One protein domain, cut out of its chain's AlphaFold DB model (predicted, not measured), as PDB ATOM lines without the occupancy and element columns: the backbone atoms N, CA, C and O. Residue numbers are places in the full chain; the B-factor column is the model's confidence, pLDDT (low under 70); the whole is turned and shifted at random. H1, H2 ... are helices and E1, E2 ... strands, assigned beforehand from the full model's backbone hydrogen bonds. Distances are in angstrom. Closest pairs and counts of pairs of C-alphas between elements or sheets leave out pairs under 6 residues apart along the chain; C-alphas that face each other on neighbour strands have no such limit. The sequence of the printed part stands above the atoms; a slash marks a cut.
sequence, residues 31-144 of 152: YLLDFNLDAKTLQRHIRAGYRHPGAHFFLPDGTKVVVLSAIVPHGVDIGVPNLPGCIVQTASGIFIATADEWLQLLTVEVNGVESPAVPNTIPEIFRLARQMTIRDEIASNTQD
ATOM      1  N   TYR A  31     125.322  93.903  99.288       94.12
ATOM      2  CA  TYR A  31     124.587  92.743  99.781       94.12
ATOM      3  C   TYR A  31     125.432  91.805 100.648       94.12
ATOM      4  O   TYR A  31     124.947  90.739 101.033       94.12
ATOM      5  N   LEU A  32     126.668  92.187 100.986       96.62
ATOM      6  CA  LEU A  32     127.425  91.499 102.025       96.62
ATOM      7  C   LEU A  32     126.753  91.761 103.383       96.62
ATOM      8  O   LEU A  32     126.554  92.907 103.783       96.62
ATOM      9  N   LEU A  33     126.366  90.696 104.078       97.12
ATOM     10  CA  LEU A  33     125.673  90.788 105.358       97.12
ATOM     11  C   LEU A  33     126.655  91.156 106.477       97.12
ATOM     12  O   LEU A  33     127.589  90.408 106.763       97.12
ATOM     13  N   ASP A  34     126.401  92.287 107.134       96.38
ATOM     14  CA  ASP A  34     127.080  92.692 108.365       96.38
ATOM     15  C   ASP A  34     126.252  92.277 109.584       96.38
ATOM     16  O   ASP A  34     125.235  92.894 109.909       96.38
ATOM     17  N   PHE A  35     126.690  91.224 110.272       96.31
ATOM     18  CA  PHE A  35     125.970  90.683 111.422       96.31
ATOM     19  C   PHE A  35     125.988  91.593 112.660       96.31
ATOM     20  O   PHE A  35     125.225  91.339 113.588       96.31
ATOM     21  N   ASN A  36     126.771  92.681 112.664       96.44
ATOM     22  CA  ASN A  36     126.706  93.713 113.709       96.44
ATOM     23  C   ASN A  36     125.461  94.611 113.604       96.44
ATOM     24  O   ASN A  36     125.270  95.500 114.434       96.44
ATOM     25  N   LEU A  37     124.620  94.414 112.589       96.81
ATOM     26  CA  LEU A  37     123.318  95.059 112.482       96.81
ATOM     27  C   LEU A  37     122.245  94.269 113.242       96.81
ATOM     28  O   LEU A  37     122.396  93.079 113.515       96.81
ATOM     29  N   ASP A  38     121.134  94.936 113.552       95.94
ATOM     30  CA  ASP A  38     119.975  94.286 114.161       95.94
ATOM     31  C   ASP A  38     119.306  93.284 113.199       95.94
ATOM     32  O   ASP A  38     119.347  93.433 111.966       95.94
ATOM     33  N   ALA A  39     118.649  92.263 113.752       95.19
ATOM     34  CA  ALA A  39     118.070  91.173 112.965       95.19
ATOM     35  C   ALA A  39     117.006  91.654 111.971       95.19
ATOM     36  O   ALA A  39     116.893  91.135 110.853       95.19
ATOM     37  N   LYS A  40     116.244  92.691 112.330       95.31
ATOM     38  CA  LYS A  40     115.206  93.265 111.469       95.31
ATOM     39  C   LYS A  40     115.805  94.010 110.277       95.31
ATOM     40  O   LYS A  40     115.250  93.944 109.175       95.31
ATOM     41  N   THR A  41     116.920  94.706 110.466       96.56
ATOM     42  CA  THR A  41     117.691  95.331 109.387       96.56
ATOM     43  C   THR A  41     118.270  94.272 108.455       96.56
ATOM     44  O   THR A  41     118.045  94.351 107.244       96.56
ATOM     45  N   LEU A  42     118.879  93.212 108.991       97.00
ATOM     46  CA  LEU A  42     119.379  92.098 108.177       97.00
ATOM     47  C   LEU A  42     118.270  91.396 107.392       97.00
ATOM     48  O   LEU A  42     118.436  91.125 106.204       97.00
ATOM     49  N   GLN A  43     117.093  91.190 107.986       96.69
ATOM     50  CA  GLN A  43     115.943  90.640 107.268       96.69
ATOM     51  C   GLN A  43     115.528  91.525 106.077       96.69
ATOM     52  O   GLN A  43     115.158  91.017 105.013       96.69
ATOM     53  N   ARG A  44     115.592  92.858 106.222       95.69
ATOM     54  CA  ARG A  44     115.323  93.789 105.113       95.69
ATOM     55  C   ARG A  44     116.386  93.680 104.025       95.69
ATOM     56  O   ARG A  44     116.005  93.683 102.857       95.69
ATOM     57  N   HIS A  45     117.662  93.555 104.390       95.62
ATOM     58  CA  HIS A  45     118.763  93.372 103.435       95.62
ATOM     59  C   HIS A  45     118.601  92.070 102.647       95.62
ATOM     60  O   HIS A  45     118.646  92.089 101.418       95.62
ATOM     61  N   ILE A  46     118.290  90.967 103.335       96.38
ATOM     62  CA  ILE A  46     118.012  89.663 102.719       96.38
ATOM     63  C   ILE A  46     116.873  89.770 101.705       96.38
ATOM     64  O   ILE A  46     117.012  89.347 100.559       96.38
ATOM     65  N   ARG A  47     115.765  90.422 102.079       95.25
ATOM     66  CA  ARG A  47     114.635  90.631 101.163       95.25
ATOM     67  C   ARG A  47     114.990  91.537  99.981       95.25
ATOM     68  O   ARG A  47     114.551  91.271  98.868       95.25
ATOM     69  N   ALA A  48     115.752  92.605 100.211       93.00
ATOM     70  CA  ALA A  48     116.174  93.532  99.162       93.00
ATOM     71  C   ALA A  48     117.167  92.896  98.175       93.00
ATOM     72  O   ALA A  48     117.256  93.343  97.032       93.00
ATOM     73  N   GLY A  49     117.910  91.876  98.614       91.75
ATOM     74  CA  GLY A  49     118.874  91.131  97.806       91.75
ATOM     75  C   GLY A  49     118.330  89.861  97.169       91.75
ATOM     76  O   GLY A  49     119.124  89.095  96.629       91.75
ATOM     77  N   TYR A  50     117.018  89.603  97.240       90.69
ATOM     78  CA  TYR A  50     116.449  88.332  96.797       90.69
ATOM     79  C   TYR A  50     116.785  87.999  95.328       90.69
ATOM     80  O   TYR A  50     116.558  88.784  94.405       90.69
ATOM     81  N   ARG A  51     117.320  86.780  95.170       79.81
ATOM     82  CA  ARG A  51     117.977  86.128  94.020       79.81
ATOM     83  C   ARG A  51     119.176  86.839  93.394       79.81
ATOM     84  O   ARG A  51     120.188  86.181  93.203       79.81
ATOM     85  N   HIS A  52     119.116  88.124  93.056       84.81
ATOM     86  CA  HIS A  52     120.278  88.795  92.461       84.81
ATOM     87  C   HIS A  52     120.325  90.277  92.843       84.81
ATOM     88  O   HIS A  52     119.335  90.972  92.601       84.81
ATOM     89  N   PRO A  53     121.448  90.788  93.395       85.88
ATOM     90  CA  PRO A  53     122.779  90.163  93.543       85.88
ATOM     91  C   PRO A  53     122.937  89.056  94.600       85.88
ATOM     92  O   PRO A  53     123.927  88.332  94.552       85.88
ATOM     93  N   GLY A  54     121.968  88.891  95.507       93.25
ATOM     94  CA  GLY A  54     122.017  87.892  96.577       93.25
ATOM     95  C   GLY A  54     122.654  88.436  97.856       93.25
ATOM     96  O   GLY A  54     123.850  88.726  97.891       93.25
ATOM     97  N   ALA A  55     121.858  88.531  98.925       97.19
ATOM     98  CA  ALA A  55     122.368  88.781 100.270       97.19
ATOM     99  C   ALA A  55     123.248  87.613 100.710       97.19
ATOM    100  O   ALA A  55     122.792  86.475 100.664       97.19
ATOM    101  N   HIS A  56     124.497  87.855 101.095       96.38
ATOM    102  CA  HIS A  56     125.449  86.767 101.301       96.38
ATOM    103  C   HIS A  56     126.447  87.034 102.417       96.38
ATOM    104  O   HIS A  56     126.651  88.165 102.844       96.38
ATOM    105  N   PHE A  57     127.092  85.965 102.863       95.12
ATOM    106  CA  PHE A  57     128.257  86.001 103.736       95.12
ATOM    107  C   PHE A  57     129.243  84.907 103.319       95.12
ATOM    108  O   PHE A  57     128.934  84.058 102.475       95.12
ATOM    109  N   PHE A  58     130.434  84.941 103.909       91.31
ATOM    110  CA  PHE A  58     131.483  83.960 103.663       91.31
ATOM    111  C   PHE A  58     131.737  83.128 104.910       91.31
ATOM    112  O   PHE A  58     131.742  83.636 106.031       91.31
ATOM    113  N   LEU A  59     131.963  81.841 104.694       86.38
ATOM    114  CA  LEU A  59     132.446  80.926 105.715       86.38
ATOM    115  C   LEU A  59     133.975  81.024 105.846       86.38
ATOM    116  O   LEU A  59     134.627  81.563 104.949       86.38
ATOM    117  N   PRO A  60     134.577  80.492 106.930       82.12
ATOM    118  CA  PRO A  60     136.027  80.558 107.136       82.12
ATOM    119  C   PRO A  60     136.874  79.923 106.021       82.12
ATOM    120  O   PRO A  60     138.030  80.289 105.843       82.12
ATOM    121  N   ASP A  61     136.311  78.983 105.261       80.69
ATOM    122  CA  ASP A  61     136.951  78.342 104.104       80.69
ATOM    123  C   ASP A  61     136.820  79.148 102.798       80.69
ATOM    124  O   ASP A  61     137.316  78.723 101.756       80.69
ATOM    125  N   GLY A  62     136.143  80.300 102.842       87.44
ATOM    126  CA  GLY A  62     135.857  81.146 101.687       87.44
ATOM    127  C   GLY A  62     134.582  80.770 100.927       87.44
ATOM    128  O   GLY A  62     134.259  81.430  99.937       87.44
ATOM    129  N   THR A  63     133.825  79.759 101.366       88.31
ATOM    130  CA  THR A  63     132.560  79.389 100.721       88.31
ATOM    131  C   THR A  63     131.544  80.523 100.862       88.31
ATOM    132  O   THR A  63     131.205  80.943 101.972       88.31
ATOM    133  N   LYS A  64     131.025  81.006  99.725       91.88
ATOM    134  CA  LYS A  64     129.947  82.000  99.674       91.88
ATOM    135  C   LYS A  64     128.602  81.329  99.942       91.88
ATOM    136  O   LYS A  64     128.213  80.405  99.229       91.88
ATOM    137  N   VAL A  65     127.871  81.848 100.922       92.50
ATOM    138  CA  VAL A  65     126.502  81.434 101.236       92.50
ATOM    139  C   VAL A  65     125.575  82.598 100.940       92.50
ATOM    140  O   VAL A  65     125.666  83.645 101.579       92.50
ATOM    141  N   VAL A  66     124.677  82.422  99.974       95.50
ATOM    142  CA  VAL A  66     123.624  83.393  99.676       95.50
ATOM    143  C   VAL A  66     122.403  83.043 100.519       95.50
ATOM    144  O   VAL A  66     121.879  81.936 100.444       95.50
ATOM    145  N   VAL A  67     121.934  83.977 101.335       95.81
ATOM    146  CA  VAL A  67     120.719  83.833 102.133       95.81
ATOM    147  C   VAL A  67     119.535  84.314 101.307       95.81
ATOM    148  O   VAL A  67     119.425  85.492 100.973       95.81
ATOM    149  N   LEU A  68     118.626  83.396 100.988       95.81
ATOM    150  CA  LEU A  68     117.427  83.698 100.210       95.81
ATOM    151  C   LEU A  68     116.249  84.073 101.110       95.81
ATOM    152  O   LEU A  68     115.410  84.889 100.727       95.81
ATOM    153  N   SER A  69     116.173  83.487 102.305       96.25
ATOM    154  CA  SER A  69     115.123  83.788 103.274       96.25
ATOM    155  C   SER A  69     115.570  83.515 104.712       96.25
ATOM    156  O   SER A  69     116.285  82.550 104.996       96.25
ATOM    157  N   ALA A  70     115.131  84.387 105.622       96.88
ATOM    158  CA  ALA A  70     115.410  84.293 107.048       96.88
ATOM    159  C   ALA A  70     114.302  84.954 107.884       96.88
ATOM    160  O   ALA A  70     113.599  85.861 107.416       96.88
ATOM    161  N   ILE A  71     114.162  84.515 109.133       95.94
ATOM    162  CA  ILE A  71     113.194  85.049 110.094       95.94
ATOM    163  C   ILE A  71     113.845  85.302 111.447       95.94
ATOM    164  O   ILE A  71     114.797  84.629 111.827       95.94
ATOM    165  N   VAL A  72     113.278  86.246 112.189       93.44
ATOM    166  CA  VAL A  72     113.483  86.324 113.632       93.44
ATOM    167  C   VAL A  72     112.603  85.241 114.270       93.44
ATOM    168  O   VAL A  72     111.383  85.277 114.076       93.44
ATOM    169  N   PRO A  73     113.178  84.239 114.952       89.75
ATOM    170  CA  PRO A  73     112.413  83.162 115.550       89.75
ATOM    171  C   PRO A  73     111.671  83.659 116.797       89.75
ATOM    172  O   PRO A  73     112.195  84.435 117.592       89.75
ATOM    173  N   HIS A  74     110.454  83.163 117.013       82.94
ATOM    174  CA  HIS A  74     109.701  83.405 118.243       82.94
ATOM    175  C   HIS A  74     109.650  82.130 119.088       82.94
ATOM    176  O   HIS A  74     109.335  81.061 118.571       82.94
ATOM    177  N   GLY A  75     109.926  82.247 120.391       76.19
ATOM    178  CA  GLY A  75     109.773  81.140 121.343       76.19
ATOM    179  C   GLY A  75     110.817  80.024 121.226       76.19
ATOM    180  O   GLY A  75     110.541  78.904 121.646       76.19
ATOM    181  N   VAL A  76     111.993  80.305 120.656       76.88
ATOM    182  CA  VAL A  76     113.108  79.348 120.601       76.88
ATOM    183  C   VAL A  76     114.137  79.721 121.664       76.88
ATOM    184  O   VAL A  76     114.667  80.828 121.649       76.88
ATOM    185  N   ASP A  77     114.414  78.793 122.579       81.56
ATOM    186  CA  ASP A  77     115.415  78.983 123.628       81.56
ATOM    187  C   ASP A  77     116.800  78.542 123.131       81.56
ATOM    188  O   ASP A  77     117.156  77.365 123.165       81.56
ATOM    189  N   ILE A  78     117.544  79.501 122.577       81.31
ATOM    190  CA  ILE A  78     118.932  79.336 122.099       81.31
ATOM    191  C   ILE A  78     119.903  80.066 123.049       81.31
ATOM    192  O   ILE A  78     121.118  80.021 122.874       81.31
ATOM    193  N   GLY A  79     119.380  80.734 124.082       82.69
ATOM    194  CA  GLY A  79     120.122  81.705 124.877       82.69
ATOM    195  C   GLY A  79     120.337  83.036 124.150       82.69
ATOM    196  O   GLY A  79     119.803  83.278 123.066       82.69
ATOM    197  N   VAL A  80     121.114  83.923 124.770       81.12
ATOM    198  CA  VAL A  80     121.448  85.243 124.215       81.12
ATOM    199  C   VAL A  80     122.622  85.099 123.234       81.12
ATOM    200  O   VAL A  80     123.560  84.357 123.535       81.12
ATOM    201  N   PRO A  81     122.601  85.765 122.066       83.38
ATOM    202  CA  PRO A  81     123.751  85.774 121.172       83.38
ATOM    203  C   PRO A  81     124.945  86.471 121.837       83.38
ATOM    204  O   PRO A  81     124.862  87.640 122.205       83.38
ATOM    205  N   ASN A  82     126.065  85.762 121.984       78.62
ATOM    206  CA  ASN A  82     127.268  86.316 122.620       78.62
ATOM    207  C   ASN A  82     128.191  87.041 121.628       78.62
ATOM    208  O   ASN A  82     128.968  87.903 122.029       78.62
ATOM    209  N   LEU A  83     128.136  86.675 120.341       88.75
ATOM    210  CA  LEU A  83     129.023  87.202 119.305       88.75
ATOM    211  C   LEU A  83     128.292  87.276 117.955       88.75
ATOM    212  O   LEU A  83     127.926  86.222 117.427       88.75
ATOM    213  N   PRO A  84     128.107  88.474 117.371       93.62
ATOM    214  CA  PRO A  84     127.542  88.630 116.034       93.62
ATOM    215  C   PRO A  84     128.265  87.791 114.973       93.62
ATOM    216  O   PRO A  84     129.490  87.696 114.956       93.62
ATOM    217  N   GLY A  85     127.500  87.162 114.082       90.25
ATOM    218  CA  GLY A  85     128.005  86.259 113.045       90.25
ATOM    219  C   GLY A  85     128.274  84.829 113.523       90.25
ATOM    220  O   GLY A  85     128.533  83.957 112.694       90.25
ATOM    221  N   CYS A  86     128.170  84.548 114.828       88.50
ATOM    222  CA  CYS A  86     128.247  83.185 115.351       88.50
ATOM    223  C   CYS A  86     127.083  82.338 114.826       88.50
ATOM    224  O   CYS A  86     125.933  82.775 114.841       88.50
ATOM    225  N   ILE A  87     127.379  81.114 114.386       88.81
ATOM    226  CA  ILE A  87     126.389  80.209 113.806       88.81
ATOM    227  C   ILE A  87     126.107  79.062 114.772       88.81
ATOM    228  O   ILE A  87     127.015  78.339 115.183       88.81
ATOM    229  N   VAL A  88     124.831  78.862 115.097       87.06
ATOM    230  CA  VAL A  88     124.354  77.781 115.960       87.06
ATOM    231  C   VAL A  88     123.390  76.892 115.191       87.06
ATOM    232  O   VAL A  88     122.469  77.346 114.514       87.06
ATOM    233  N   GLN A  89     123.597  75.590 115.333       87.06
ATOM    234  CA  GLN A  89     122.736  74.559 114.780       87.06
ATOM    235  C   GLN A  89     121.990  73.871 115.919       87.06
ATOM    236  O   GLN A  89     122.602  73.368 116.863       87.06
ATOM    237  N   THR A  90     120.667  73.819 115.810       84.81
ATOM    238  CA  THR A  90     119.796  73.109 116.751       84.81
ATOM    239  C   THR A  90     118.929  72.103 115.992       84.81
ATOM    240  O   THR A  90     118.969  72.019 114.764       84.81
ATOM    241  N   ALA A  91     118.103  71.338 116.709       83.25
ATOM    242  CA  ALA A  91     117.104  70.484 116.068       83.25
ATOM    243  C   ALA A  91     116.045  71.283 115.277       83.25
ATOM    244  O   ALA A  91     115.431  70.731 114.368       83.25
ATOM    245  N   SER A  92     115.827  72.562 115.609       83.75
ATOM    246  CA  SER A  92     114.817  73.409 114.965       83.75
ATOM    247  C   SER A  92     115.331  74.163 113.737       83.75
ATOM    248  O   SER A  92     114.516  74.656 112.957       83.75
ATOM    249  N   GLY A  93     116.648  74.247 113.527       89.56
ATOM    250  CA  GLY A  93     117.205  74.932 112.365       89.56
ATOM    251  C   GLY A  93     118.633  75.422 112.550       89.56
ATOM    252  O   GLY A  93     119.371  74.968 113.428       89.56
ATOM    253  N   ILE A  94     119.005  76.366 111.688       91.31
ATOM    254  CA  ILE A  94     120.301  77.038 111.693       91.31
ATOM    255  C   ILE A  94     120.068  78.516 111.979       91.31
ATOM    256  O   ILE A  94     119.223  79.157 111.351       91.31
ATOM    257  N   PHE A  95     120.822  79.039 112.935       92.69
ATOM    258  CA  PHE A  95     120.674  80.380 113.472       92.69
ATOM    259  C   PHE A  95     122.006  81.105 113.382       92.69
ATOM    260  O   PHE A  95     123.050  80.507 113.640       92.69
ATOM    261  N   ILE A  96     121.969  82.386 113.037       93.69
ATOM    262  CA  ILE A  96     123.133  83.265 113.081       93.69
ATOM    263  C   ILE A  96     122.851  84.384 114.078       93.69
ATOM    264  O   ILE A  96     121.781  84.989 114.051       93.69
ATOM    265  N   ALA A  97     123.801  84.627 114.970       94.44
ATOM    266  CA  ALA A  97     123.764  85.718 115.926       94.44
ATOM    267  C   ALA A  97     123.824  87.067 115.200       94.44
ATOM    268  O   ALA A  97     124.704  87.281 114.362       94.44
ATOM    269  N   THR A  98     122.920  87.979 115.537       95.50
ATOM    270  CA  THR A  98     122.986  89.390 115.138       95.50
ATOM    271  C   THR A  98     123.425  90.233 116.336       95.50
ATOM    272  O   THR A  98     123.826  89.687 117.368       95.50
ATOM    273  N   ALA A  99     123.376  91.561 116.224       94.94
ATOM    274  CA  ALA A  99     123.697  92.443 117.346       94.94
ATOM    275  C   ALA A  99     122.718  92.355 118.528       94.94
ATOM    276  O   ALA A  99     123.077  92.733 119.642       94.94
ATOM    277  N   ASP A 100     121.486  91.907 118.292       93.38
ATOM    278  CA  ASP A 100     120.384  91.967 119.254       93.38
ATOM    279  C   ASP A 100     119.694  90.621 119.502       93.38
ATOM    280  O   ASP A 100     119.311  90.337 120.638       93.38
ATOM    281  N   GLU A 101     119.541  89.776 118.482       93.62
ATOM    282  CA  GLU A 101     118.855  88.490 118.609       93.62
ATOM    283  C   GLU A 101     119.368  87.435 117.613       93.62
ATOM    284  O   GLU A 101     120.399  87.588 116.959       93.62
ATOM    285  N   TRP A 102     118.701  86.286 117.549       94.81
ATOM    286  CA  TRP A 102     119.045  85.241 116.589       94.81
ATOM    287  C   TRP A 102     118.283  85.446 115.285       94.81
ATOM    288  O   TRP A 102     117.082  85.693 115.284       94.81
ATOM    289  N   LEU A 103     118.959  85.248 114.158       95.44
ATOM    290  CA  LEU A 103     118.339  85.184 112.844       95.44
ATOM    291  C   LEU A 103     118.326  83.733 112.360       95.44
ATOM    292  O   LEU A 103     119.375  83.137 112.123       95.44
ATOM    293  N   GLN A 104     117.139  83.151 112.202       95.31
ATOM    294  CA  GLN A 104     116.977  81.802 111.671       95.31
ATOM    295  C   GLN A 104     117.041  81.821 110.144       95.31
ATOM    296  O   GLN A 104     116.232  82.483 109.488       95.31
ATOM    297  N   LEU A 105     117.956  81.043 109.575       94.75
ATOM    298  CA  LEU A 105     118.013  80.810 108.138       94.75
ATOM    299  C   LEU A 105     116.946  79.791 107.736       94.75
ATOM    300  O   LEU A 105     116.776  78.769 108.402       94.75
ATOM    301  N   LEU A 106     116.244  80.051 106.633       94.75
ATOM    302  CA  LEU A 106     115.215  79.147 106.107       94.75
ATOM    303  C   LEU A 106     115.610  78.554 104.757       94.75
ATOM    304  O   LEU A 106     115.419  77.361 104.517       94.75
ATOM    305  N   THR A 107     116.173  79.366 103.867       94.31
ATOM    306  CA  THR A 107     116.620  78.926 102.541       94.31
ATOM    307  C   THR A 107     117.905  79.647 102.174       94.31
ATOM    308  O   THR A 107     118.013  80.868 102.333       94.31
ATOM    309  N   VAL A 108     118.869  78.885 101.672       93.94
ATOM    310  CA  VAL A 108     120.165  79.381 101.220       93.94
ATOM    311  C   VAL A 108     120.458  78.876  99.815       93.94
ATOM    312  O   VAL A 108     119.867  77.905  99.352       93.94
ATOM    313  N   GLU A 109     121.387  79.530  99.142       92.50
ATOM    314  CA  GLU A 109     122.007  79.051  97.920       92.50
ATOM    315  C   GLU A 109     123.520  78.973  98.133       92.50
ATOM    316  O   GLU A 109     124.151  79.913  98.626       92.50
ATOM    317  N   VAL A 110     124.101  77.832  97.765       89.75
ATOM    318  CA  VAL A 110     125.546  77.590  97.795       89.75
ATOM    319  C   VAL A 110     125.943  77.024  96.439       89.75
ATOM    320  O   VAL A 110     125.335  76.066  95.967       89.75
ATOM    321  N   ASN A 111     126.950  77.616  95.793       87.69
ATOM    322  CA  ASN A 111     127.416  77.211  94.458       87.69
ATOM    323  C   ASN A 111     126.289  77.129  93.403       87.69
ATOM    324  O   ASN A 111     126.293  76.241  92.552       87.69
ATOM    325  N   GLY A 112     125.305  78.034  93.473       87.50
ATOM    326  CA  GLY A 112     124.156  78.065  92.559       87.50
ATOM    327  C   GLY A 112     123.061  77.034  92.857       87.50
ATOM    328  O   GLY A 112     122.105  76.929  92.090       87.50
ATOM    329  N   VAL A 113     123.180  76.264  93.945       89.69
ATOM    330  CA  VAL A 113     122.173  75.284  94.367       89.69
ATOM    331  C   VAL A 113     121.388  75.832  95.552       89.69
ATOM    332  O   VAL A 113     121.931  75.999  96.644       89.69
ATOM    333  N   GLU A 114     120.102  76.087  95.328       91.12
ATOM    334  CA  GLU A 114     119.141  76.475  96.363       91.12
ATOM    335  C   GLU A 114     118.752  75.258  97.216       91.12
ATOM    336  O   GLU A 114     118.376  74.205  96.692       91.12
ATOM    337  N   SER A 115     118.825  75.398  98.538       90.50
ATOM    338  CA  SER A 115     118.438  74.359  99.486       90.50
ATOM    339  C   SER A 115     117.794  74.945 100.751       90.50
ATOM    340  O   SER A 115     118.099  76.071 101.165       90.50
ATOM    341  N   PRO A 116     116.884  74.199 101.405       91.19
ATOM    342  CA  PRO A 116     116.431  74.546 102.746       91.19
ATOM    343  C   PRO A 116     117.619  74.595 103.709       91.19
ATOM    344  O   PRO A 116     118.491  73.728 103.658       91.19
ATOM    345  N   ALA A 117     117.635  75.564 104.619       88.75
ATOM    346  CA  ALA A 117     118.654  75.699 105.653       88.75
ATOM    347  C   ALA A 117     118.342  74.778 106.844       88.75
ATOM    348  O   ALA A 117     117.977  75.228 107.931       88.75
ATOM    349  N   VAL A 118     118.444  73.466 106.627       83.00
ATOM    350  CA  VAL A 118     118.299  72.474 107.692       83.00
ATOM    351  C   VAL A 118     119.676  71.995 108.166       83.00
ATOM    352  O   VAL A 118     120.625  71.977 107.383       83.00
ATOM    353  N   PRO A 119     119.792  71.558 109.433       71.94
ATOM    354  CA  PRO A 119     120.992  70.976 110.043       71.94
ATOM    355  C   PRO A 119     121.881  70.075 109.157       71.94
ATOM    356  O   PRO A 119     123.090  70.022 109.359       71.94
ATOM    357  N   ASN A 120     121.299  69.365 108.185       65.06
ATOM    358  CA  ASN A 120     121.989  68.351 107.381       65.06
ATOM    359  C   ASN A 120     122.221  68.748 105.908       65.06
ATOM    360  O   ASN A 120     122.832  67.977 105.174       65.06
ATOM    361  N   THR A 121     121.683  69.877 105.438       59.34
ATOM    362  CA  THR A 121     121.723  70.279 104.013       59.34
ATOM    363  C   THR A 121     122.748  71.352 103.708       59.34
ATOM    364  O   THR A 121     123.064  71.587 102.542       59.34
ATOM    365  N   ILE A 122     123.263  72.010 104.736       58.59
ATOM    366  CA  ILE A 122     124.346  72.963 104.580       58.59
ATOM    367  C   ILE A 122     125.678  72.187 104.674       58.59
ATOM    368  O   ILE A 122     125.754  71.265 105.489       58.59
ATOM    369  N   PRO A 123     126.697  72.481 103.831       54.97
ATOM    370  CA  PRO A 123     127.945  71.718 103.794       54.97
ATOM    371  C   PRO A 123     128.516  71.443 105.192       54.97
ATOM    372  O   PRO A 123     128.403  72.294 106.078       54.97
ATOM    373  N   GLU A 124     129.193  70.295 105.373       53.00
ATOM    374  CA  GLU A 124     129.861  69.889 106.632       53.00
ATOM    375  C   GLU A 124     130.700  71.003 107.286       53.00
ATOM    376  O   GLU A 124     130.971  70.970 108.484       53.00
ATOM    377  N   ILE A 125     131.087  72.013 106.513       49.94
ATOM    378  CA  ILE A 125     131.795  73.215 106.926       49.94
ATOM    379  C   ILE A 125     131.113  73.986 108.079       49.94
ATOM    380  O   ILE A 125     131.805  74.503 108.954       49.94
ATOM    381  N   PHE A 126     129.775  73.992 108.174       53.88
ATOM    382  CA  PHE A 126     129.067  74.605 109.313       53.88
ATOM    383  C   PHE A 126     129.301  73.829 110.618       53.88
ATOM    384  O   PHE A 126     129.291  74.404 111.706       53.88
ATOM    385  N   ARG A 127     129.608  72.529 110.518       49.47
ATOM    386  CA  ARG A 127     129.968  71.671 111.653       49.47
ATOM    387  C   ARG A 127     131.349  72.018 112.225       49.47
ATOM    388  O   ARG A 127     131.576  71.802 113.416       49.47
ATOM    389  N   LEU A 128     132.254  72.564 111.404       42.94
ATOM    390  CA  LEU A 128     133.616  72.952 111.798       42.94
ATOM    391  C   LEU A 128     133.665  74.309 112.515       42.94
ATOM    392  O   LEU A 128     134.484  74.476 113.418       42.94
ATOM    393  N   ALA A 129     132.751  75.236 112.208       46.62
ATOM    394  CA  ALA A 129     132.656  76.523 112.907       46.62
ATOM    395  C   ALA A 129     132.414  76.347 114.423       46.62
ATOM    396  O   ALA A 129     133.034  77.033 115.231       46.62
ATOM    397  N   ARG A 130     131.635  75.327 114.828       44.12
ATOM    398  CA  ARG A 130     131.448  74.955 116.245       44.12
ATOM    399  C   ARG A 130     132.749  74.513 116.934       44.12
ATOM    400  O   ARG A 130     132.879  74.658 118.145       44.12
ATOM    401  N   GLN A 131     133.700  73.941 116.194       41.81
ATOM    402  CA  GLN A 131     134.954  73.440 116.770       41.81
ATOM    403  C   GLN A 131     135.998  74.540 116.978       41.81
ATOM    404  O   GLN A 131     136.828  74.393 117.875       41.81
ATOM    405  N   MET A 132     135.961  75.624 116.196       39.91
ATOM    406  CA  MET A 132     136.895  76.744 116.371       39.91
ATOM    407  C   MET A 132     136.501  77.618 117.566       39.91
ATOM    408  O   MET A 132     137.338  77.842 118.431       39.91
ATOM    409  N   THR A 133     135.217  77.966 117.723       43.47
ATOM    410  CA  THR A 133     134.759  78.799 118.854       43.47
ATOM    411  C   THR A 133     135.015  78.145 120.218       43.47
ATOM    412  O   THR A 133     135.474  78.811 121.139       43.47
ATOM    413  N   ILE A 134     134.827  76.822 120.339       46.62
ATOM    414  CA  ILE A 134     135.131  76.091 121.583       46.62
ATOM    415  C   ILE A 134     136.644  76.058 121.864       46.62
ATOM    416  O   ILE A 134     137.057  76.132 123.018       46.62
ATOM    417  N   ARG A 135     137.494  75.932 120.836       41.31
ATOM    418  CA  ARG A 135     138.955  75.912 121.025       41.31
ATOM    419  C   ARG A 135     139.502  77.279 121.421       41.31
ATOM    420  O   ARG A 135     140.377  77.324 122.281       41.31
ATOM    421  N   ASP A 136     138.962  78.353 120.855       46.06
ATOM    422  CA  ASP A 136     139.390  79.720 121.162       46.06
ATOM    423  C   ASP A 136     138.924  80.159 122.565       46.06
ATOM    424  O   ASP A 136     139.702  80.758 123.305       46.06
ATOM    425  N   GLU A 137     137.720  79.762 123.002       48.53
ATOM    426  CA  GLU A 137     137.262  79.966 124.389       48.53
ATOM    427  C   GLU A 137     138.101  79.179 125.411       48.53
ATOM    428  O   GLU A 137     138.437  79.702 126.475       48.53
ATOM    429  N   ILE A 138     138.485  77.932 125.101       51.41
ATOM    430  CA  ILE A 138     139.367  77.136 125.973       51.41
ATOM    431  C   ILE A 138     140.779  77.739 126.010       51.41
ATOM    432  O   ILE A 138     141.378  77.802 127.085       51.41
ATOM    433  N   ALA A 139     141.313  78.207 124.878       49.81
ATOM    434  CA  ALA A 139     142.629  78.841 124.818       49.81
ATOM    435  C   ALA A 139     142.670  80.159 125.615       49.81
ATOM    436  O   ALA A 139     143.591  80.351 126.409       49.81
ATOM    437  N   SER A 140     141.634  80.997 125.488       53.78
ATOM    438  CA  SER A 140     141.483  82.241 126.259       53.78
ATOM    439  C   SER A 140     141.386  81.971 127.763       53.78
ATOM    440  O   SER A 140     142.134  82.557 128.542       53.78
ATOM    441  N   ASN A 141     140.540  81.021 128.184       54.06
ATOM    442  CA  ASN A 141     140.401  80.666 129.602       54.06
ATOM    443  C   ASN A 141     141.674  80.037 130.191       54.06
ATOM    444  O   ASN A 141     141.947  80.194 131.380       54.06
ATOM    445  N   THR A 142     142.468  79.329 129.381       54.28
ATOM    446  CA  THR A 142     143.726  78.720 129.841       54.28
ATOM    447  C   THR A 142     144.832  79.769 130.002       54.28
ATOM    448  O   THR A 142     145.626  79.676 130.938       54.28
ATOM    449  N   GLN A 143     144.876  80.795 129.142       54.34
ATOM    450  CA  GLN A 143     145.821  81.911 129.286       54.34
ATOM    451  C   GLN A 143     145.492  82.797 130.495       54.34
ATOM    452  O   GLN A 143     146.409  83.151 131.236       54.34
ATOM    453  N   ASP A 144     144.211  83.061 130.767       52.69
ATOM    454  CA  ASP A 144     143.802  83.826 131.952       52.69
ATOM    455  C   ASP A 144     144.067  83.067 133.261       52.69
ATOM    456  O   ASP A 144     144.505  83.672 134.240       52.69
TER     457      ASP A 144
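AT A GLANCE: This is residues 31 to 144 of the 152 residues of a protein of Photorhabdus luminescens subsp. laumondii (UniProt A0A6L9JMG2). A strongly twisted sheet of six strands, in which the two longest, E2 and E5, run side by side and bend sharply, has the short helix H1 packed across it over E2. The long helix H2 grazes the sheet at the edge strand E3 and sticks out with residues 134 to 144 as an arm. The printed part has 114 residues, with two named helices and six named strands; along the chain H1 comes first, the six strands follow and H2 comes last; the sheet is branched, with the antiparallel neighbour pairs E1 and E2, E2 and E5, E3 and E4, E4 and E5, and E5 and E6, and the class is mixed, helices and strands. The whole is compact, with a radius of gyration of the C-alphas of 14.1 A, and spans 46 by 28 by 26 A.

IN THESE COORDINATES: H1, residues 39 to 48, begins at C-alpha 39 (118.070, 91.173, 112.965). E1 is residues 56 to 58; E2, 64 to 71, is 20.0 A long. E3 is 87 to 90, E4 93 to 97; E5, 102 to 110, is 21.3 A long; E6 is 113 to 116. H2, 125 to 144, is 29.7 A long and ends at C-alpha 144 (143.802, 83.826, 131.952).

HOW THE PARTS SIT: E1 and E2 form a hairpin, with N 57 and O 65 3.0 A apart. E5 has E2 on one side, N 104 and O 71 2.8 A apart, and E4 and E6 on the other, N 103 and O 96 2.8 A and N 115 and O 108 2.8 A apart. E3 pairs with E4, N 88 and O 95 2.8 A apart. E3 to E6 are a meander, each strand the antiparallel neighbour of the one before; E2 to E5 are a Greek key, three of them a meander and the first the antiparallel neighbour of the fourth. H1 is on the sheet at a height of 8.3 A, across the strands; its closest C-alphas to E2 are Gln 43 and Ala 70, 6.4 A. Those of H2 and E3 are Ala 129 and Ile 87, 7.3 A. Every O i to N i+4 pair of H1 is within hydrogen-bond range, and 13 of 16 in H2.

THE WHOLE: The farthest C-alphas, of His 52 and Asp 144, are 46.2 A apart. The printed part has no cut; the link from E2 to E3 is long, 15 residues. Residues 120 to 144 are under 70 in pLDDT.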